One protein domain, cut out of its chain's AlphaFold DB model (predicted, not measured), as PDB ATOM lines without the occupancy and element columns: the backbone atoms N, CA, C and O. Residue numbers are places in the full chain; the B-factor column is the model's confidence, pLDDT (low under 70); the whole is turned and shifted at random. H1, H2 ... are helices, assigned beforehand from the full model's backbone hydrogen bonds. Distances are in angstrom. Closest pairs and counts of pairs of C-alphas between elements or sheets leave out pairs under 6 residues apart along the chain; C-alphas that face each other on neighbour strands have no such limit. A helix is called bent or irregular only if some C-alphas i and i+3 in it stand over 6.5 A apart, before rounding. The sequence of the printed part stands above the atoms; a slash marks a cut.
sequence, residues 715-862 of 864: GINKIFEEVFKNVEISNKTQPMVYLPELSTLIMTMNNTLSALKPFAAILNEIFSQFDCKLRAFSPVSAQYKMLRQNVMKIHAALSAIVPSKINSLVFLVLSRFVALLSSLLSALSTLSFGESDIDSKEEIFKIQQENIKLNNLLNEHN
ATOM      1  N   GLY A 715     140.171 179.392 190.773       81.12
ATOM      2  CA  GLY A 715     141.227 180.358 191.069       81.12
ATOM      3  C   GLY A 715     142.557 179.682 191.400       81.12
ATOM      4  O   GLY A 715     143.598 180.113 190.911       81.12
ATOM      5  N   ILE A 716     142.525 178.591 192.173       79.50
ATOM      6  CA  ILE A 716     143.732 177.823 192.512       79.50
ATOM      7  C   ILE A 716     144.272 177.113 191.266       79.50
ATOM      8  O   ILE A 716     145.457 177.232 190.968       79.50
ATOM      9  N   ASN A 717     143.419 176.448 190.485       86.50
ATOM     10  CA  ASN A 717     143.829 175.760 189.258       86.50
ATOM     11  C   ASN A 717     144.502 176.725 188.271       86.50
ATOM     12  O   ASN A 717     145.535 176.387 187.700       86.50
ATOM     13  N   LYS A 718     143.980 177.951 188.140       87.12
ATOM     14  CA  LYS A 718     144.544 178.992 187.271       87.12
ATOM     15  C   LYS A 718     145.938 179.458 187.709       87.12
ATOM     16  O   LYS A 718     146.765 179.789 186.868       87.12
ATOM     17  N   ILE A 719     146.229 179.460 189.013       84.75
ATOM     18  CA  ILE A 719     147.572 179.781 189.534       84.75
ATOM     19  C   ILE A 719     148.576 178.685 189.154       84.75
ATOM     20  O   ILE A 719     149.715 178.983 188.799       84.75
ATOM     21  N   PHE A 720     148.160 177.419 189.210       86.00
ATOM     22  CA  PHE A 720     149.035 176.275 188.936       86.00
ATOM     23  C   PHE A 720     149.074 175.858 187.459       86.00
ATOM     24  O   PHE A 720     149.841 174.969 187.102       86.00
ATOM     25  N   GLU A 721     148.323 176.525 186.583       89.56
ATOM     26  CA  GLU A 721     148.213 176.187 185.162       89.56
ATOM     27  C   GLU A 721     149.571 176.222 184.433       89.56
ATOM     28  O   GLU A 721     149.892 175.312 183.670       89.56
ATOM     29  N   GLU A 722     150.427 177.205 184.739       84.50
ATOM     30  CA  GLU A 722     151.808 177.267 184.226       84.50
ATOM     31  C   GLU A 722     152.719 176.188 184.836       84.50
ATOM     32  O   GLU A 722     153.602 175.651 184.166       84.50
ATOM     33  N   VAL A 723     152.494 175.814 186.100       82.50
ATOM     34  CA  VAL A 723     153.255 174.744 186.769       82.50
ATOM     35  C   VAL A 723     152.917 173.392 186.141       82.50
ATOM     36  O   VAL A 723     153.807 172.584 185.883       82.50
ATOM     37  N   PHE A 724     151.647 173.173 185.793       87.69
ATOM     38  CA  PHE A 724     151.160 171.953 185.149       87.69
ATOM     39  C   PHE A 724     151.704 171.719 183.736       87.69
ATOM     40  O   PHE A 724     151.542 170.611 183.217       87.69
ATOM     41  N   LYS A 725     152.312 172.729 183.099       86.38
ATOM     42  CA  LYS A 725     153.042 172.559 181.830       86.38
ATOM     43  C   LYS A 725     154.393 171.878 182.032       86.38
ATOM     44  O   LYS A 725     154.875 171.208 181.130       86.38
ATOM     45  N   ASN A 726     154.981 172.056 183.213       80.12
ATOM     46  CA  ASN A 726     156.328 171.596 183.540       80.12
ATOM     47  C   ASN A 726     156.332 170.354 184.439       80.12
ATOM     48  O   ASN A 726     157.370 169.718 184.600       80.12
ATOM     49  N   VAL A 727     155.188 170.020 185.043       82.38
ATOM     50  CA  VAL A 727     155.057 168.921 186.000       82.38
ATOM     51  C   VAL A 727     153.899 168.011 185.601       82.38
ATOM     52  O   VAL A 727     152.765 168.461 185.415       82.38
ATOM     53  N   GLU A 728     154.182 166.715 185.493       85.69
ATOM     54  CA  GLU A 728     153.162 165.681 185.332       85.69
ATOM     55  C   GLU A 728     152.530 165.380 186.692       85.69
ATOM     56  O   GLU A 728     153.215 164.975 187.628       85.69
ATOM     57  N   ILE A 729     151.223 165.622 186.806       90.25
ATOM     58  CA  ILE A 729     150.446 165.397 188.027       90.25
ATOM     59  C   ILE A 729     149.184 164.638 187.635       90.25
ATOM     60  O   ILE A 729     148.556 164.972 186.624       90.25
ATOM     61  N   SER A 730     148.821 163.619 188.412       89.50
ATOM     62  CA  SER A 730     147.741 162.680 188.082       89.50
ATOM     63  C   SER A 730     146.360 163.338 187.972       89.50
ATOM     64  O   SER A 730     145.502 162.887 187.212       89.50
ATOM     65  N   ASN A 731     146.151 164.434 188.700       89.94
ATOM     66  CA  ASN A 731     144.932 165.225 188.692       89.94
ATOM     67  C   ASN A 731     145.312 166.707 188.573       89.94
ATOM     68  O   ASN A 731     146.180 167.171 189.295       89.94
ATOM     69  N   LYS A 732     144.694 167.465 187.663       91.88
ATOM     70  CA  LYS A 732     144.948 168.915 187.495       91.88
ATOM     71  C   LYS A 732     143.738 169.780 187.859       91.88
ATOM     72  O   LYS A 732     143.776 170.996 187.713       91.88
ATOM     73  N   THR A 733     142.645 169.156 188.298       89.25
ATOM     74  CA  THR A 733     141.350 169.816 188.514       89.25
ATOM     75  C   THR A 733     140.992 169.956 189.988       89.25
ATOM     76  O   THR A 733     140.255 170.877 190.343       89.25
ATOM     77  N   GLN A 734     141.505 169.073 190.852       89.12
ATOM     78  CA  GLN A 734     141.210 169.061 192.286       89.12
ATOM     79  C   GLN A 734     142.453 169.396 193.133       89.12
ATOM     80  O   GLN A 734     143.306 168.523 193.326       89.12
ATOM     81  N   PRO A 735     142.530 170.609 193.721       87.44
ATOM     82  CA  PRO A 735     143.667 171.046 194.542       87.44
ATOM     83  C   PRO A 735     144.045 170.096 195.673       87.44
ATOM     84  O   PRO A 735     145.224 169.866 195.922       87.44
ATOM     85  N   MET A 736     143.054 169.476 196.315       83.94
ATOM     86  CA  MET A 736     143.281 168.546 197.428       83.94
ATOM     87  C   MET A 736     144.021 167.268 197.013       83.94
ATOM     88  O   MET A 736     144.609 166.607 197.863       83.94
ATOM     89  N   VAL A 737     143.993 166.922 195.723       81.94
ATOM     90  CA  VAL A 737     144.673 165.743 195.175       81.94
ATOM     91  C   VAL A 737     146.055 166.124 194.653       81.94
ATOM     92  O   VAL A 737     147.038 165.458 194.968       81.94
ATOM     93  N   TYR A 738     146.152 167.225 193.904       88.50
ATOM     94  CA  TYR A 738     147.391 167.574 193.210       88.50
ATOM     95  C   TYR A 738     148.396 168.335 194.069       88.50
ATOM     96  O   TYR A 738     149.587 168.275 193.783       88.50
ATOM     97  N   LEU A 739     147.969 169.044 195.121       84.62
ATOM     98  CA  LEU A 739     148.898 169.763 196.002       84.62
ATOM     99  C   LEU A 739     149.805 168.809 196.803       84.62
ATOM    100  O   LEU A 739     151.013 169.050 196.824       84.62
ATOM    101  N   PRO A 740     149.302 167.711 197.408       85.50
ATOM    102  CA  PRO A 740     150.169 166.704 198.026       85.50
ATOM    103  C   PRO A 740     151.137 166.052 197.029       85.50
ATOM    104  O   PRO A 740     152.311 165.843 197.346       85.50
ATOM    105  N   GLU A 741     150.664 165.760 195.816       86.69
ATOM    106  CA  GLU A 741     151.481 165.168 194.751       86.69
ATOM    107  C   GLU A 741     152.590 166.133 194.306       86.69
ATOM    108  O   GLU A 741     153.765 165.767 194.288       86.69
ATOM    109  N   LEU A 742     152.244 167.402 194.073       87.81
ATOM    110  CA  LEU A 742     153.188 168.464 193.731       87.81
ATOM    111  C   LEU A 742     154.205 168.706 194.852       87.81
ATOM    112  O   LEU A 742     155.393 168.845 194.579       87.81
ATOM    113  N   SER A 743     153.770 168.705 196.115       83.62
ATOM    114  CA  SER A 743     154.667 168.816 197.272       83.62
ATOM    115  C   SER A 743     155.665 167.660 197.309       83.62
ATOM    116  O   SER A 743     156.858 167.873 197.518       83.62
ATOM    117  N   THR A 744     155.197 166.435 197.065       84.31
ATOM    118  CA  THR A 744     156.054 165.241 197.007       84.31
ATOM    119  C   THR A 744     157.065 165.348 195.865       84.31
ATOM    120  O   THR A 744     158.242 165.015 196.034       84.31
ATOM    121  N   LEU A 745     156.639 165.872 194.716       86.81
ATOM    122  CA  LEU A 745     157.499 166.081 193.558       86.81
ATOM    123  C   LEU A 745     158.559 167.161 193.815       86.81
ATOM    124  O   LEU A 745     159.733 166.935 193.528       86.81
ATOM    125  N   ILE A 746     158.188 168.280 194.444       84.38
ATOM    126  CA  ILE A 746     159.126 169.337 194.858       84.38
ATOM    127  C   ILE A 746     160.126 168.801 195.886       84.38
ATOM    128  O   ILE A 746     161.324 169.044 195.753       84.38
ATOM    129  N   MET A 747     159.674 168.025 196.878       83.81
ATOM    130  CA  MET A 747     160.575 167.372 197.835       83.81
ATOM    131  C   MET A 747     161.551 166.431 197.127       83.81
ATOM    132  O   MET A 747     162.748 166.465 197.406       83.81
ATOM    133  N   THR A 748     161.068 165.642 196.166       86.88
ATOM    134  CA  THR A 748     161.908 164.745 195.361       86.88
ATOM    135  C   THR A 748     162.922 165.533 194.527       86.88
ATOM    136  O   THR A 748     164.096 165.162 194.486       86.88
ATOM    137  N   MET A 749     162.527 166.654 193.911       87.62
ATOM    138  CA  MET A 749     163.450 167.541 193.190       87.62
ATOM    139  C   MET A 749     164.494 168.156 194.123       87.62
ATOM    140  O   MET A 749     165.679 168.127 193.804       87.62
ATOM    141  N   ASN A 750     164.096 168.654 195.294       89.19
ATOM    142  CA  ASN A 750     165.025 169.225 196.269       89.19
ATOM    143  C   ASN A 750     166.028 168.184 196.795       89.19
ATOM    144  O   ASN A 750     167.225 168.459 196.895       89.19
ATOM    145  N   ASN A 751     165.561 166.963 197.071       88.69
ATOM    146  CA  ASN A 751     166.428 165.844 197.436       88.69
ATOM    147  C   ASN A 751     167.388 165.495 196.296       88.69
ATOM    148  O   ASN A 751     168.564 165.252 196.544       88.69
ATOM    149  N   THR A 752     166.910 165.518 195.048       93.00
ATOM    150  CA  THR A 752     167.738 165.274 193.857       93.00
ATOM    151  C   THR A 752     168.827 166.338 193.717       93.00
ATOM    152  O   THR A 752     169.993 166.001 193.542       93.00
ATOM    153  N   LEU A 753     168.481 167.619 193.864       92.06
ATOM    154  CA  LEU A 753     169.450 168.720 193.840       92.06
ATOM    155  C   LEU A 753     170.472 168.598 194.974       92.06
ATOM    156  O   LEU A 753     171.664 168.786 194.754       92.06
ATOM    157  N   SER A 754     170.022 168.240 196.176       91.31
ATOM    158  CA  SER A 754     170.906 168.035 197.326       91.31
ATOM    159  C   SER A 754     171.854 166.854 197.111       91.31
ATOM    160  O   SER A 754     173.040 166.966 197.414       91.31
ATOM    161  N   ALA A 755     171.363 165.765 196.516       92.19
ATOM    162  CA  ALA A 755     172.156 164.595 196.150       92.19
ATOM    163  C   ALA A 755     173.192 164.883 195.050       92.19
ATOM    164  O   ALA A 755     174.216 164.211 194.998       92.19
ATOM    165  N   LEU A 756     172.965 165.890 194.198       94.25
ATOM    166  CA  LEU A 756     173.907 166.309 193.152       94.25
ATOM    167  C   LEU A 756     175.053 167.195 193.671       94.25
ATOM    168  O   LEU A 756     176.104 167.263 193.030       94.25
ATOM    169  N   LYS A 757     174.900 167.857 194.828       94.88
ATOM    170  CA  LYS A 757     175.927 168.769 195.375       94.88
ATOM    171  C   LYS A 757     177.302 168.105 195.575       94.88
ATOM    172  O   LYS A 757     178.287 168.711 195.148       94.88
ATOM    173  N   PRO A 758     177.416 166.886 196.147       95.19
ATOM    174  CA  PRO A 758     178.706 166.210 196.289       95.19
ATOM    175  C   PRO A 758     179.391 165.945 194.944       95.19
ATOM    176  O   PRO A 758     180.595 166.142 194.824       95.19
ATOM    177  N   PHE A 759     178.628 165.576 193.910       95.81
ATOM    178  CA  PHE A 759     179.170 165.344 192.568       95.81
ATOM    179  C   PHE A 759     179.757 166.620 191.978       95.81
ATOM    180  O   PHE A 759     180.867 166.594 191.458       95.81
ATOM    181  N   ALA A 760     179.044 167.743 192.097       94.44
ATOM    182  CA  ALA A 760     179.541 169.034 191.630       94.44
ATOM    183  C   ALA A 760     180.843 169.433 192.344       94.44
ATOM    184  O   ALA A 760     181.780 169.886 191.694       94.44
ATOM    185  N   ALA A 761     180.930 169.217 193.661       95.50
ATOM    186  CA  ALA A 761     182.143 169.495 194.426       95.50
ATOM    187  C   ALA A 761     183.336 168.643 193.954       95.50
ATOM    188  O   ALA A 761     184.406 169.191 193.701       95.50
ATOM    189  N   ILE A 762     183.140 167.333 193.767       96.19
ATOM    190  CA  ILE A 762     184.207 166.427 193.312       96.19
ATOM    191  C   ILE A 762     184.624 166.737 191.867       96.19
ATOM    192  O   ILE A 762     185.811 166.741 191.552       96.19
ATOM    193  N   LEU A 763     183.671 167.033 190.979       93.00
ATOM    194  CA  LEU A 763     183.983 167.417 189.600       93.00
ATOM    195  C   LEU A 763     184.771 168.730 189.552       93.00
ATOM    196  O   LEU A 763     185.750 168.818 188.818       93.00
ATOM    197  N   ASN A 764     184.401 169.720 190.367       92.69
ATOM    198  CA  ASN A 764     185.166 170.961 190.484       92.69
ATOM    199  C   ASN A 764     186.585 170.704 191.015       92.69
ATOM    200  O   ASN A 764     187.533 171.303 190.511       92.69
ATOM    201  N   GLU A 765     186.748 169.788 191.976       94.44
ATOM    202  CA  GLU A 765     188.065 169.355 192.464       94.44
ATOM    203  C   GLU A 765     188.906 168.777 191.313       94.44
ATOM    204  O   GLU A 765     190.027 169.240 191.094       94.44
ATOM    205  N   ILE A 766     188.336 167.864 190.512       93.25
ATOM    206  CA  ILE A 766     188.985 167.303 189.316       93.25
ATOM    207  C   ILE A 766     189.395 168.418 188.348       93.25
ATOM    208  O   ILE A 766     190.575 168.529 188.022       93.25
ATOM    209  N   PHE A 767     188.463 169.275 187.922       90.94
ATOM    210  CA  PHE A 767     188.743 170.327 186.936       90.94
ATOM    211  C   PHE A 767     189.728 171.393 187.434       90.94
ATOM    212  O   PHE A 767     190.395 172.029 186.624       90.94
ATOM    213  N   SER A 768     189.836 171.596 188.749       91.38
ATOM    214  CA  SER A 768     190.769 172.570 189.326       91.38
ATOM    215  C   SER A 768     192.217 172.075 189.403       91.38
ATOM    216  O   SER A 768     193.138 172.888 189.426       91.38
ATOM    217  N   GLN A 769     192.426 170.759 189.463       90.19
ATOM    218  CA  GLN A 769     193.728 170.162 189.783       90.19
ATOM    219  C   GLN A 769     194.281 169.264 188.667       90.19
ATOM    220  O   GLN A 769     195.493 169.059 188.600       90.19
ATOM    221  N   PHE A 770     193.426 168.712 187.807       90.56
ATOM    222  CA  PHE A 770     193.833 167.814 186.732       90.56
ATOM    223  C   PHE A 770     194.177 168.616 185.469       90.56
ATOM    224  O   PHE A 770     193.331 169.328 184.934       90.56
ATOM    225  N   ASP A 771     195.418 168.512 184.983       83.00
ATOM    226  CA  ASP A 771     195.920 169.375 183.901       83.00
ATOM    227  C   ASP A 771     195.641 168.849 182.481       83.00
ATOM    228  O   ASP A 771     196.041 169.477 181.496       83.00
ATOM    229  N   CYS A 772     194.951 167.707 182.380       83.94
ATOM    230  CA  CYS A 772     194.545 167.038 181.141       83.94
ATOM    231  C   CYS A 772     195.685 166.692 180.165       83.94
ATOM    232  O   CYS A 772     195.417 166.363 179.007       83.94
ATOM    233  N   LYS A 773     196.958 166.729 180.578       83.62
ATOM    234  CA  LYS A 773     198.066 166.330 179.695       83.62
ATOM    235  C   LYS A 773     198.143 164.815 179.576       83.62
ATOM    236  O   LYS A 773     197.904 164.098 180.538       83.62
ATOM    237  N   LEU A 774     198.615 164.310 178.434       74.00
ATOM    238  CA  LEU A 774     198.762 162.864 178.204       74.00
ATOM    239  C   LEU A 774     199.588 162.163 179.306       74.00
ATOM    240  O   LEU A 774     199.231 161.085 179.766       74.00
ATOM    241  N   ARG A 775     200.642 162.822 179.808       78.62
ATOM    242  CA  ARG A 775     201.481 162.320 180.913       78.62
ATOM    243  C   ARG A 775     200.746 162.244 182.258       78.62
ATOM    244  O   ARG A 775     201.126 161.439 183.099       78.62
ATOM    245  N   ALA A 776     199.714 163.063 182.463       83.25
ATOM    246  CA  ALA A 776     198.877 163.039 183.661       83.25
ATOM    247  C   ALA A 776     197.900 161.856 183.684       83.25
ATOM    248  O   ALA A 776     197.361 161.533 184.738       83.25
ATOM    249  N   PHE A 777     197.691 161.193 182.543       83.31
ATOM    250  CA  PHE A 777     196.956 159.931 182.473       83.31
ATOM    251  C   PHE A 777     197.846 158.714 182.735       83.31
ATOM    252  O   PHE A 777     197.310 157.623 182.903       83.31
ATOM    253  N   SER A 778     199.171 158.903 182.830       83.19
ATOM    254  CA  SER A 778     200.077 157.825 183.218       83.19
ATOM    255  C   SER A 778     199.696 157.316 184.614       83.19
ATOM    256  O   SER A 778     199.572 158.128 185.537       83.19
ATOM    257  N   PRO A 779     199.574 156.001 184.814       82.81
ATOM    258  CA  PRO A 779     199.143 155.393 186.074       82.81
ATOM    259  C   PRO A 779     200.024 155.730 187.273       82.81
ATOM    260  O   PRO A 779     199.566 155.814 188.413       82.81
ATOM    261  N   VAL A 780     201.309 155.928 186.987       83.88
ATOM    262  CA  VAL A 780     202.341 156.262 187.968       83.88
ATOM    263  C   VAL A 780     202.239 157.733 188.381       83.88
ATOM    264  O   VAL A 780     202.684 158.113 189.465       83.88
ATOM    265  N   SER A 781     201.611 158.574 187.551       90.38
ATOM    266  CA  SER A 781     201.485 160.001 187.815       90.38
ATOM    267  C   SER A 781     200.589 160.283 189.025       90.38
ATOM    268  O   SER A 781     199.547 159.659 189.246       90.38
ATOM    269  N   ALA A 782     200.977 161.290 189.810       89.94
ATOM    270  CA  ALA A 782     200.177 161.760 190.937       89.94
ATOM    271  C   ALA A 782     198.786 162.254 190.495       89.94
ATOM    272  O   ALA A 782     197.807 162.060 191.213       89.94
ATOM    273  N   GLN A 783     198.689 162.837 189.294       91.19
ATOM    274  CA  GLN A 783     197.428 163.329 188.739       91.19
ATOM    275  C   GLN A 783     196.461 162.187 188.398       91.19
ATOM    276  O   GLN A 783     195.281 162.290 188.723       91.19
ATOM    277  N   TYR A 784     196.942 161.068 187.844       90.62
ATOM    278  CA  TYR A 784     196.106 159.885 187.627       90.62
ATOM    279  C   TYR A 784     195.629 159.272 188.948       90.62
ATOM    280  O   TYR A 784     194.451 158.941 189.084       90.62
ATOM    281  N   LYS A 785     196.515 159.151 189.950       89.81
ATOM    282  CA  LYS A 785     196.140 158.651 191.287       89.81
ATOM    283  C   LYS A 785     195.047 159.512 191.920       89.81
ATOM    284  O   LYS A 785     194.065 158.973 192.426       89.81
ATOM    285  N   MET A 786     195.184 160.833 191.830       94.38
ATOM    286  CA  MET A 786     194.171 161.789 192.273       94.38
ATOM    287  C   MET A 786     192.857 161.629 191.491       94.38
ATOM    288  O   MET A 786     191.789 161.541 192.100       94.38
ATOM    289  N   LEU A 787     192.915 161.520 190.158       93.06
ATOM    290  CA  LEU A 787     191.731 161.340 189.316       93.06
ATOM    291  C   LEU A 787     190.996 160.039 189.675       93.06
ATOM    292  O   LEU A 787     189.778 160.048 189.857       93.06
ATOM    293  N   ARG A 788     191.732 158.939 189.875       92.62
ATOM    294  CA  ARG A 788     191.195 157.651 190.341       92.62
ATOM    295  C   ARG A 788     190.537 157.775 191.715       92.62
ATOM    296  O   ARG A 788     189.426 157.283 191.892       92.62
ATOM    297  N   GLN A 789     191.177 158.450 192.671       93.38
ATOM    298  CA  GLN A 789     190.597 158.698 193.997       93.38
ATOM    299  C   GLN A 789     189.296 159.504 193.906       93.38
ATOM    300  O   GLN A 789     188.312 159.150 194.553       93.38
ATOM    301  N   ASN A 790     189.247 160.544 193.072       94.88
ATOM    302  CA  ASN A 790     188.036 161.341 192.890       94.88
ATOM    303  C   ASN A 790     186.920 160.567 192.172       94.88
ATOM    304  O   ASN A 790     185.760 160.690 192.559       94.88
ATOM    305  N   VAL A 791     187.242 159.688 191.219       93.56
ATOM    306  CA  VAL A 791     186.256 158.752 190.652       93.56
ATOM    307  C   VAL A 791     185.713 157.800 191.730       93.56
ATOM    308  O   VAL A 791     184.505 157.573 191.781       93.56
ATOM    309  N   MET A 792     186.546 157.318 192.660       90.62
ATOM    310  CA  MET A 792     186.066 156.529 193.807       90.62
ATOM    311  C   MET A 792     185.181 157.348 194.763       90.62
ATOM    312  O   MET A 792     184.167 156.837 195.239       90.62
ATOM    313  N   LYS A 793     185.488 158.633 194.998       94.38
ATOM    314  CA  LYS A 793     184.592 159.536 195.751       94.38
ATOM    315  C   LYS A 793     183.241 159.706 195.045       94.38
ATOM    316  O   LYS A 793     182.212 159.744 195.714       94.38
ATOM    317  N   ILE A 794     183.225 159.779 193.709       95.06
ATOM    318  CA  ILE A 794     181.990 159.848 192.910       95.06
ATOM    319  C   ILE A 794     181.161 158.562 193.079       95.06
ATOM    320  O   ILE A 794     179.944 158.646 193.256       95.06
ATOM    321  N   HIS A 795     181.796 157.384 193.094       91.56
ATOM    322  CA  HIS A 795     181.119 156.118 193.419       91.56
ATOM    323  C   HIS A 795     180.525 156.130 194.826       91.56
ATOM    324  O   HIS A 795     179.352 155.810 194.995       91.56
ATOM    325  N   ALA A 796     181.291 156.565 195.829       91.81
ATOM    326  CA  ALA A 796     180.801 156.663 197.202       91.81
ATOM    327  C   ALA A 796     179.607 157.630 197.320       91.81
ATOM    328  O   ALA A 796     178.617 157.315 197.982       91.81
ATOM    329  N   ALA A 797     179.660 158.776 196.628       93.94
ATOM    330  CA  ALA A 797     178.557 159.730 196.560       93.94
ATOM    331  C   ALA A 797     177.308 159.116 195.908       93.94
ATOM    332  O   ALA A 797     176.202 159.348 196.388       93.94
ATOM    333  N   LEU A 798     177.474 158.297 194.863       94.38
ATOM    334  CA  LEU A 798     176.378 157.560 194.227       94.38
ATOM    335  C   LEU A 798     175.771 156.513 195.164       94.38
ATOM    336  O   LEU A 798     174.549 156.442 195.272       94.38
ATOM    337  N   SER A 799     176.594 155.741 195.876       89.62
ATOM    338  CA  SER A 799     176.127 154.730 196.835       89.62
ATOM    339  C   SER A 799     175.421 155.329 198.055       89.62
ATOM    340  O   SER A 799     174.569 154.673 198.647       89.62
ATOM    341  N   ALA A 800     175.744 156.571 198.429       91.44
ATOM    342  CA  ALA A 800     175.079 157.283 199.521       91.44
ATOM    343  C   ALA A 800     173.660 157.767 199.158       91.44
ATOM    344  O   ALA A 800     172.872 158.118 200.043       91.44
ATOM    345  N   ILE A 801     173.309 157.797 197.869       92.62
ATOM    346  CA  ILE A 801     171.974 158.188 197.421       92.62
ATOM    347  C   ILE A 801     170.983 157.052 197.685       92.62
ATOM    348  O   ILE A 801     171.140 155.939 197.195       92.62
ATOM    349  N   VAL A 802     169.886 157.366 198.380       89.50
ATOM    350  CA  VAL A 802     168.735 156.462 198.514       89.50
ATOM    351  C   VAL A 802     167.846 156.594 197.265       89.50
ATOM    352  O   VAL A 802     167.195 157.636 197.120       89.50
ATOM    353  N   PRO A 803     167.742 155.572 196.387       86.81
ATOM    354  CA  PRO A 803     167.077 155.716 195.085       86.81
ATOM    355  C   PRO A 803     165.600 156.114 195.174       86.81
ATOM    356  O   PRO A 803     165.086 156.791 194.291       86.81
ATOM    357  N   SER A 804     164.914 155.745 196.260       85.75
ATOM    358  CA  SER A 804     163.498 156.071 196.481       85.75
ATOM    359  C   SER A 804     163.231 157.530 196.865       85.75
ATOM    360  O   SER A 804     162.077 157.951 196.850       85.75
ATOM    361  N   LYS A 805     164.263 158.300 197.235       88.56
ATOM    362  CA  LYS A 805     164.124 159.695 197.697       88.56
ATOM    363  C   LYS A 805     164.434 160.736 196.626       88.56
ATOM    364  O   LYS A 805     164.232 161.923 196.879       88.56
ATOM    365  N   ILE A 806     164.938 160.309 195.473       93.81
ATOM    366  CA  ILE A 806     165.345 161.187 194.378       93.81
ATOM    367  C   ILE A 806     164.625 160.817 193.084       93.81
ATOM    368  O   ILE A 806     163.973 159.779 192.982       93.81
ATOM    369  N   ASN A 807     164.742 161.676 192.077       92.75
ATOM    370  CA  ASN A 807     164.196 161.400 190.762       92.75
ATOM    371  C   ASN A 807     164.918 160.190 190.133       92.75
ATOM    372  O   ASN A 807     166.141 160.198 189.970       92.75
ATOM    373  N   SER A 808     164.150 159.164 189.763       88.69
ATOM    374  CA  SER A 808     164.672 157.893 189.248       88.69
ATOM    375  C   SER A 808     165.457 158.040 187.944       88.69
ATOM    376  O   SER A 808     166.454 157.345 187.752       88.69
ATOM    377  N   LEU A 809     165.059 158.966 187.066       87.62
ATOM    378  CA  LEU A 809     165.774 159.236 185.819       87.62
ATOM    379  C   LEU A 809     167.150 159.842 186.101       87.62
ATOM    380  O   LEU A 809     168.141 159.412 185.518       87.62
ATOM    381  N   VAL A 810     167.222 160.806 187.023       91.00
ATOM    382  CA  VAL A 810     168.497 161.431 187.406       91.00
ATOM    383  C   VAL A 810     169.426 160.407 188.054       91.00
ATOM    384  O   VAL A 810     170.602 160.359 187.700       91.00
ATOM    385  N   PHE A 811     168.904 159.542 188.931       92.06
ATOM    386  CA  PHE A 811     169.688 158.443 189.505       92.06
ATOM    387  C   PHE A 811     170.277 157.531 188.424       92.06
ATOM    388  O   PHE A 811     171.471 157.237 188.442       92.06
ATOM    389  N   LEU A 812     169.449 157.116 187.460       86.56
ATOM    390  CA  LEU A 812     169.863 156.244 186.365       86.56
ATOM    391  C   LEU A 812     170.947 156.897 185.495       86.56
ATOM    392  O   LEU A 812     171.929 156.245 185.140       86.56
ATOM    393  N   VAL A 813     170.782 158.180 185.156       91.31
ATOM    394  CA  VAL A 813     171.767 158.938 184.368       91.31
ATOM    395  C   VAL A 813     173.084 159.066 185.128       91.31
ATOM    396  O   VAL A 813     174.132 158.785 184.547       91.31
ATOM    397  N   LEU A 814     173.046 159.419 186.418       91.00
ATOM    398  CA  LEU A 814     174.243 159.481 187.259       91.00
ATOM    399  C   LEU A 814     174.938 158.125 187.319       91.00
ATOM    400  O   LEU A 814     176.125 158.047 187.033       91.00
ATOM    401  N   SER A 815     174.207 157.050 187.611       87.75
ATOM    402  CA  SER A 815     174.769 155.700 187.691       87.75
ATOM    403  C   SER A 815     175.505 155.302 186.407       87.75
ATOM    404  O   SER A 815     176.664 154.882 186.455       87.75
ATOM    405  N   ARG A 816     174.889 155.538 185.242       87.94
ATOM    406  CA  ARG A 816     175.517 155.272 183.938       87.94
ATOM    407  C   ARG A 816     176.725 156.164 183.670       87.94
ATOM    408  O   ARG A 816     177.716 155.692 183.123       87.94
ATOM    409  N   PHE A 817     176.657 157.436 184.054       90.75
ATOM    410  CA  PHE A 817     177.766 158.373 183.904       90.75
ATOM    411  C   PHE A 817     178.982 157.961 184.743       90.75
ATOM    412  O   PHE A 817     180.100 157.954 184.233       90.75
ATOM    413  N   VAL A 818     178.772 157.548 185.996       91.38
ATOM    414  CA  VAL A 818     179.850 157.058 186.868       91.38
ATOM    415  C   VAL A 818     180.483 155.785 186.299       91.38
ATOM    416  O   VAL A 818     181.712 155.668 186.262       91.38
ATOM    417  N   ALA A 819     179.674 154.859 185.775       80.19
ATOM    418  CA  ALA A 819     180.191 153.662 185.110       80.19
ATOM    419  C   ALA A 819     181.028 154.010 183.863       80.19
ATOM    420  O   ALA A 819     182.132 153.487 183.687       80.19
ATOM    421  N   LEU A 820     180.547 154.948 183.039       84.19
ATOM    422  CA  LEU A 820     181.260 155.426 181.853       84.19
ATOM    423  C   LEU A 820     182.597 156.082 182.214       84.19
ATOM    424  O   LEU A 820     183.609 155.749 181.607       84.19
ATOM    425  N   LEU A 821     182.621 156.967 183.216       88.06
ATOM    426  CA  LEU A 821     183.854 157.591 183.709       88.06
ATOM    427  C   LEU A 821     184.875 156.548 184.167       88.06
ATOM    428  O   LEU A 821     186.059 156.667 183.865       88.06
ATOM    429  N   SER A 822     184.410 155.513 184.868       85.81
ATOM    430  CA  SER A 822     185.272 154.436 185.370       85.81
ATOM    431  C   SER A 822     185.877 153.625 184.224       85.81
ATOM    432  O   SER A 822     187.076 153.347 184.215       85.81
ATOM    433  N   SER A 823     185.058 153.298 183.219       78.19
ATOM    434  CA  SER A 823     185.508 152.610 182.008       78.19
ATOM    435  C   SER A 823     186.489 153.464 181.201       78.19
ATOM    436  O   SER A 823     187.536 152.961 180.793       78.19
ATOM    437  N   LEU A 824     186.199 154.756 181.036       81.50
ATOM    438  CA  LEU A 824     187.059 155.697 180.322       81.50
ATOM    439  C   LEU A 824     188.414 155.847 181.015       81.50
ATOM    440  O   LEU A 824     189.443 155.773 180.352       81.50
ATOM    441  N   LEU A 825     188.428 156.007 182.341       86.94
ATOM    442  CA  LEU A 825     189.669 156.104 183.109       86.94
ATOM    443  C   LEU A 825     190.525 154.846 182.929       86.94
ATOM    444  O   LEU A 825     191.725 154.943 182.683       86.94
ATOM    445  N   SER A 826     189.891 153.672 182.974       79.62
ATOM    446  CA  SER A 826     190.555 152.387 182.762       79.62
ATOM    447  C   SER A 826     191.127 152.241 181.345       79.62
ATOM    448  O   SER A 826     192.200 151.660 181.185       79.62
ATOM    449  N   ALA A 827     190.442 152.763 180.323       75.62
ATOM    450  CA  ALA A 827     190.905 152.742 178.934       75.62
ATOM    451  C   ALA A 827     192.045 153.746 178.683       75.62
ATOM    452  O   ALA A 827     193.049 153.411 178.052       75.62
ATOM    453  N   LEU A 828     191.932 154.965 179.221       76.38
ATOM    454  CA  LEU A 828     192.974 155.993 179.127       76.38
ATOM    455  C   LEU A 828     194.253 155.566 179.846       76.38
ATOM    456  O   LEU A 828     195.346 155.769 179.324       76.38
ATOM    457  N   SER A 829     194.108 154.893 180.988       76.81
ATOM    458  CA  SER A 829     195.220 154.273 181.701       76.81
ATOM    459  C   SER A 829     196.021 153.342 180.791       76.81
ATOM    460  O   SER A 829     197.241 153.447 180.755       76.81
ATOM    461  N   THR A 830     195.354 152.483 180.013       74.81
ATOM    462  CA  THR A 830     196.041 151.589 179.067       74.81
ATOM    463  C   THR A 830     196.643 152.284 177.861       74.81
ATOM    464  O   THR A 830     197.686 151.856 177.381       74.81
ATOM    465  N   LEU A 831     196.011 153.348 177.364       70.38
ATOM    466  CA  LEU A 831     196.513 154.092 176.205       70.38
ATOM    467  C   LEU A 831     197.712 154.982 176.550       70.38
ATOM    468  O   LEU A 831     198.487 155.338 175.671       70.38
ATOM    469  N   SER A 832     197.865 155.354 177.821       70.94
ATOM    470  CA  SER A 832     198.932 156.249 178.279       70.94
ATOM    471  C   SER A 832     200.309 155.586 178.435       70.94
ATOM    472  O   SER A 832     201.273 156.278 178.768       70.94
ATOM    473  N   PHE A 833     200.424 154.277 178.194       63.31
ATOM    474  CA  PHE A 833     201.691 153.555 178.304       63.31
ATOM    475  C   PHE A 833     202.592 153.739 177.086       63.31
ATOM    476  O   PHE A 833     202.174 153.511 175.950       63.31
ATOM    477  N   GLY A 834     203.863 154.056 177.339       60.47
ATOM    478  CA  GLY A 834     204.919 153.936 176.336       60.47
ATOM    479  C   GLY A 834     205.291 152.472 176.066       60.47
ATOM    480  O   GLY A 834     204.945 151.565 176.825       60.47
ATOM    481  N   GLU A 835     206.021 152.219 174.978       54.53
ATOM    482  CA  GLU A 835     206.577 150.890 174.665       54.53
ATOM    483  C   GLU A 835     207.584 150.396 175.719       54.53
ATOM    484  O   GLU A 835     207.757 149.191 175.861       54.53
ATOM    485  N   SER A 836     208.171 151.298 176.515       53.47
ATOM    486  CA  SER A 836     209.139 150.984 177.575       53.47
ATOM    487  C   SER A 836     208.539 150.469 178.889       53.47
ATOM    488  O   SER A 836     209.287 149.983 179.728       53.47
ATOM    489  N   ASP A 837     207.221 150.561 179.093       60.94
ATOM    490  CA  ASP A 837     206.590 150.335 180.407       60.94
ATOM    491  C   ASP A 837     205.888 148.964 180.489       60.94
ATOM    492  O   ASP A 837     204.721 148.868 180.877       60.94
ATOM    493  N   ILE A 838     206.572 147.894 180.070       57.53
ATOM    494  CA  ILE A 838     206.019 146.526 179.986       57.53
ATOM    495  C   ILE A 838     205.527 146.025 181.355       57.53
ATOM    496  O   ILE A 838     204.403 145.530 181.452       57.53
ATOM    497  N   ASP A 839     206.287 146.262 182.422       55.25
ATOM    498  CA  ASP A 839     205.914 145.823 183.776       55.25
ATOM    499  C   ASP A 839     204.678 146.573 184.301       55.25
ATOM    500  O   ASP A 839     203.789 146.007 184.938       55.25
ATOM    501  N   SER A 840     204.561 147.861 183.964       54.16
ATOM    502  CA  SER A 840     203.392 148.664 184.338       54.16
ATOM    503  C   SER A 840     202.158 148.316 183.493       54.16
ATOM    504  O   SER A 840     201.031 148.378 183.999       54.16
ATOM    505  N   LYS A 841     202.343 147.895 182.230       52.59
ATOM    506  CA  LYS A 841     201.269 147.330 181.395       52.59
ATOM    507  C   LYS A 841     200.704 146.059 182.016       52.59
ATOM    508  O   LYS A 841     199.488 145.889 181.994       52.59
ATOM    509  N   GLU A 842     201.540 145.203 182.593       56.53
ATOM    510  CA  GLU A 842     201.109 143.951 183.220       56.53
ATOM    511  C   GLU A 842     200.329 144.190 184.525       56.53
ATOM    512  O   GLU A 842     199.273 143.586 184.751       56.53
ATOM    513  N   GLU A 843     200.763 145.154 185.343       55.16
ATOM    514  CA  GLU A 843     200.034 145.576 186.547       55.16
ATOM    515  C   GLU A 843     198.663 146.182 186.204       55.16
ATOM    516  O   GLU A 843     197.656 145.899 186.860       55.16
ATOM    517  N   ILE A 844     198.566 146.947 185.114       51.75
ATOM    518  CA  ILE A 844     197.272 147.472 184.664       51.75
ATOM    519  C   ILE A 844     196.434 146.469 183.914       51.75
ATOM    520  O   ILE A 844     195.211 146.555 183.992       51.75
ATOM    521  N   PHE A 845     197.032 145.470 183.283       52.41
ATOM    522  CA  PHE A 845     196.278 144.338 182.773       52.41
ATOM    523  C   PHE A 845     195.548 143.621 183.916       52.41
ATOM    524  O   PHE A 845     194.377 143.267 183.773       52.41
ATOM    525  N   LYS A 846     196.179 143.505 185.093       59.41
ATOM    526  CA  LYS A 846     195.519 143.000 186.311       59.41
ATOM    527  C   LYS A 846     194.391 143.927 186.778       59.41
ATOM    528  O   LYS A 846     193.276 143.450 186.980       59.41
ATOM    529  N   ILE A 847     194.627 145.242 186.851       58.75
ATOM    530  CA  ILE A 847     193.595 146.225 187.250       58.75
ATOM    531  C   ILE A 847     192.429 146.271 186.244       58.75
ATOM    532  O   ILE A 847     191.270 146.414 186.630       58.75
ATOM    533  N   GLN A 848     192.694 146.123 184.945       47.38
ATOM    534  CA  GLN A 848     191.663 146.042 183.911       47.38
ATOM    535  C   GLN A 848     190.881 144.740 183.986       47.38
ATOM    536  O   GLN A 848     189.666 144.773 183.825       47.38
ATOM    537  N   GLN A 849     191.527 143.607 184.267       55.12
ATOM    538  CA  GLN A 849     190.804 142.363 184.525       55.12
ATOM    539  C   GLN A 849     189.917 142.471 185.767       55.12
ATOM    540  O   GLN A 849     188.789 141.979 185.744       55.12
ATOM    541  N   GLU A 850     190.370 143.162 186.814       55.78
ATOM    542  CA  GLU A 850     189.533 143.486 187.972       55.78
ATOM    543  C   GLU A 850     188.369 144.410 187.607       55.78
ATOM    544  O   GLU A 850     187.236 144.109 187.965       55.78
ATOM    545  N   ASN A 851     188.592 145.477 186.837       48.44
ATOM    546  CA  ASN A 851     187.526 146.390 186.409       48.44
ATOM    547  C   ASN A 851     186.540 145.743 185.428       48.44
ATOM    548  O   ASN A 851     185.354 146.055 185.466       48.44
ATOM    549  N   ILE A 852     186.996 144.847 184.549       55.94
ATOM    550  CA  ILE A 852     186.135 144.054 183.660       55.94
ATOM    551  C   ILE A 852     185.325 143.063 184.490       55.94
ATOM    552  O   ILE A 852     184.126 142.938 184.258       55.94
ATOM    553  N   LYS A 853     185.922 142.416 185.499       59.47
ATOM    554  CA  LYS A 853     185.164 141.628 186.480       59.47
ATOM    555  C   LYS A 853     184.130 142.498 187.199       59.47
ATOM    556  O   LYS A 853     182.969 142.108 187.244       59.47
ATOM    557  N   LEU A 854     184.500 143.694 187.662       51.66
ATOM    558  CA  LEU A 854     183.599 144.626 188.348       51.66
ATOM    559  C   LEU A 854     182.455 145.111 187.445       51.66
ATOM    560  O   LEU A 854     181.310 145.162 187.876       51.66
ATOM    561  N   ASN A 855     182.744 145.437 186.184       43.06
ATOM    562  CA  ASN A 855     181.751 145.883 185.207       43.06
ATOM    563  C   ASN A 855     180.875 144.741 184.698       43.06
ATOM    564  O   ASN A 855     179.700 144.965 184.434       43.06
ATOM    565  N   ASN A 856     181.402 143.523 184.576       52.06
ATOM    566  CA  ASN A 856     180.583 142.349 184.291       52.06
ATOM    567  C   ASN A 856     179.654 142.059 185.470       52.06
ATOM    568  O   ASN A 856     178.472 141.843 185.245       52.06
ATOM    569  N   LEU A 857     180.129 142.198 186.712       47.03
ATOM    570  CA  LEU A 857     179.280 142.136 187.904       47.03
ATOM    571  C   LEU A 857     178.207 143.242 187.909       47.03
ATOM    572  O   LEU A 857     177.049 142.962 188.202       47.03
ATOM    573  N   LEU A 858     178.547 144.476 187.516       42.84
ATOM    574  CA  LEU A 858     177.616 145.615 187.423       42.84
ATOM    575  C   LEU A 858     176.617 145.507 186.256       42.84
ATOM    576  O   LEU A 858     175.480 145.962 186.377       42.84
ATOM    577  N   ASN A 859     177.016 144.927 185.125       39.59
ATOM    578  CA  ASN A 859     176.162 144.736 183.947       39.59
ATOM    579  C   ASN A 859     175.286 143.486 184.066       39.59
ATOM    580  O   ASN A 859     174.141 143.511 183.618       39.59
ATOM    581  N   GLU A 860     175.769 142.425 184.715       43.88
ATOM    582  CA  GLU A 860     174.921 141.311 185.153       43.88
ATOM    583  C   GLU A 860     173.872 141.785 186.173       43.88
ATOM    584  O   GLU A 860     172.751 141.292 186.148       43.88
ATOM    585  N   HIS A 861     174.181 142.810 186.977       39.56
ATOM    586  CA  HIS A 861     173.232 143.457 187.893       39.56
ATOM    587  C   HIS A 861     172.208 144.407 187.234       39.56
ATOM    588  O   HIS A 861     171.248 144.772 187.906       39.56
ATOM    589  N   ASN A 862     172.415 144.843 185.981       31.78
ATOM    590  CA  ASN A 862     171.571 145.840 185.289       31.78
ATOM    591  C   ASN A 862     170.858 145.312 184.023       31.78
ATOM    592  O   ASN A 862     170.000 146.005 183.474       31.78
TER     593      ASN A 862
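What this domain is: This is residues 715 to 862 of the 864 residues of an uncharacterized protein of Trichomonas vaginalis (UniProt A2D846). A long rod of helices laid lengthwise: the arm H3b of the long bent helix H3, then H5, H6 and H7 fold back and forth in a zigzag, each touching the next. The other arm, H3a, reaches on beyond them toward one end of the rod, where the small helices H1 and H2 lie; short H4 sits in the turn between H3b and H5. The printed part has 148 residues with seven named helices, H1 to H7 in that order, and no named strand, so the class is all helix. It is only just loose, close to extended, with a radius of gyration of the C-alphas of 21.6 A and spans of 75 by 35 by 22 A.

How they stand to each other: Begin at H1, residues 715 to 720, which meets H2, residues 723 to 726, only through their link. H3, residues 735 to 769, was assigned as one helix by its hydrogen bonds but is bent: C-alphas 755 and 758 are 6.7 A apart. Its arms H3a, residues 735 to 755, and H3b, residues 758 to 769, stand at a shallow tilt of 30 degrees. H1 and H3a are close but not clearly touching, the closest C-alphas being those of Ile 716 and Pro 735, 7.1 A apart. Look next at H5, residues 782 to 799, the hub, touching three helices. H3b touches it at a shallow tilt of 7 degrees, opposite ways, closest at the C-alphas of Phe 759 and Ile 794, 6.2 A. H4, residues 774 to 777, touches H5 only at the corner, closest at the C-alphas of Phe 777 and Tyr 784, 5.2 A. H6, residues 808 to 831, forms a helical hairpin with H5, touching it with residues 814 to 825 alone at a shallow tilt of 22 degrees; the closest C-alphas, of His 795 and Val 818, are 6.7 A apart. H7, residues 838 to 860, forms a second hairpin with H6, at 20 degrees, closest at the C-alphas of Ser 826 and Gln 848, 6.5 A; H5 and H7 are apart. Every O i to N i+4 pair is within hydrogen-bond range in H1, H3b, H5, H6 and H7, and 15 of 17 are in H3a; H2 and H4 are too short for such a pair.

Where its parts are: Find C-alpha 715 at (141.227, 180.358, 191.069), where H1 begins. From C-alpha 735 at (143.667, 171.046, 194.542), H3a runs 29.3 A and, past the bend, H3b 16.8 A. H5 spans 25.7 A, H6 34.6 A and H7 32.0 A, ending at C-alpha 860, (174.921, 141.311, 185.153).

The domain as a whole: The C-alphas farthest apart, of Gly 715 and Ser 836, are 75.2 A apart. The printed part has no cut, and no link is long. Residues 833 to 862 are under pLDDT 70, and H7 has a mean of 52.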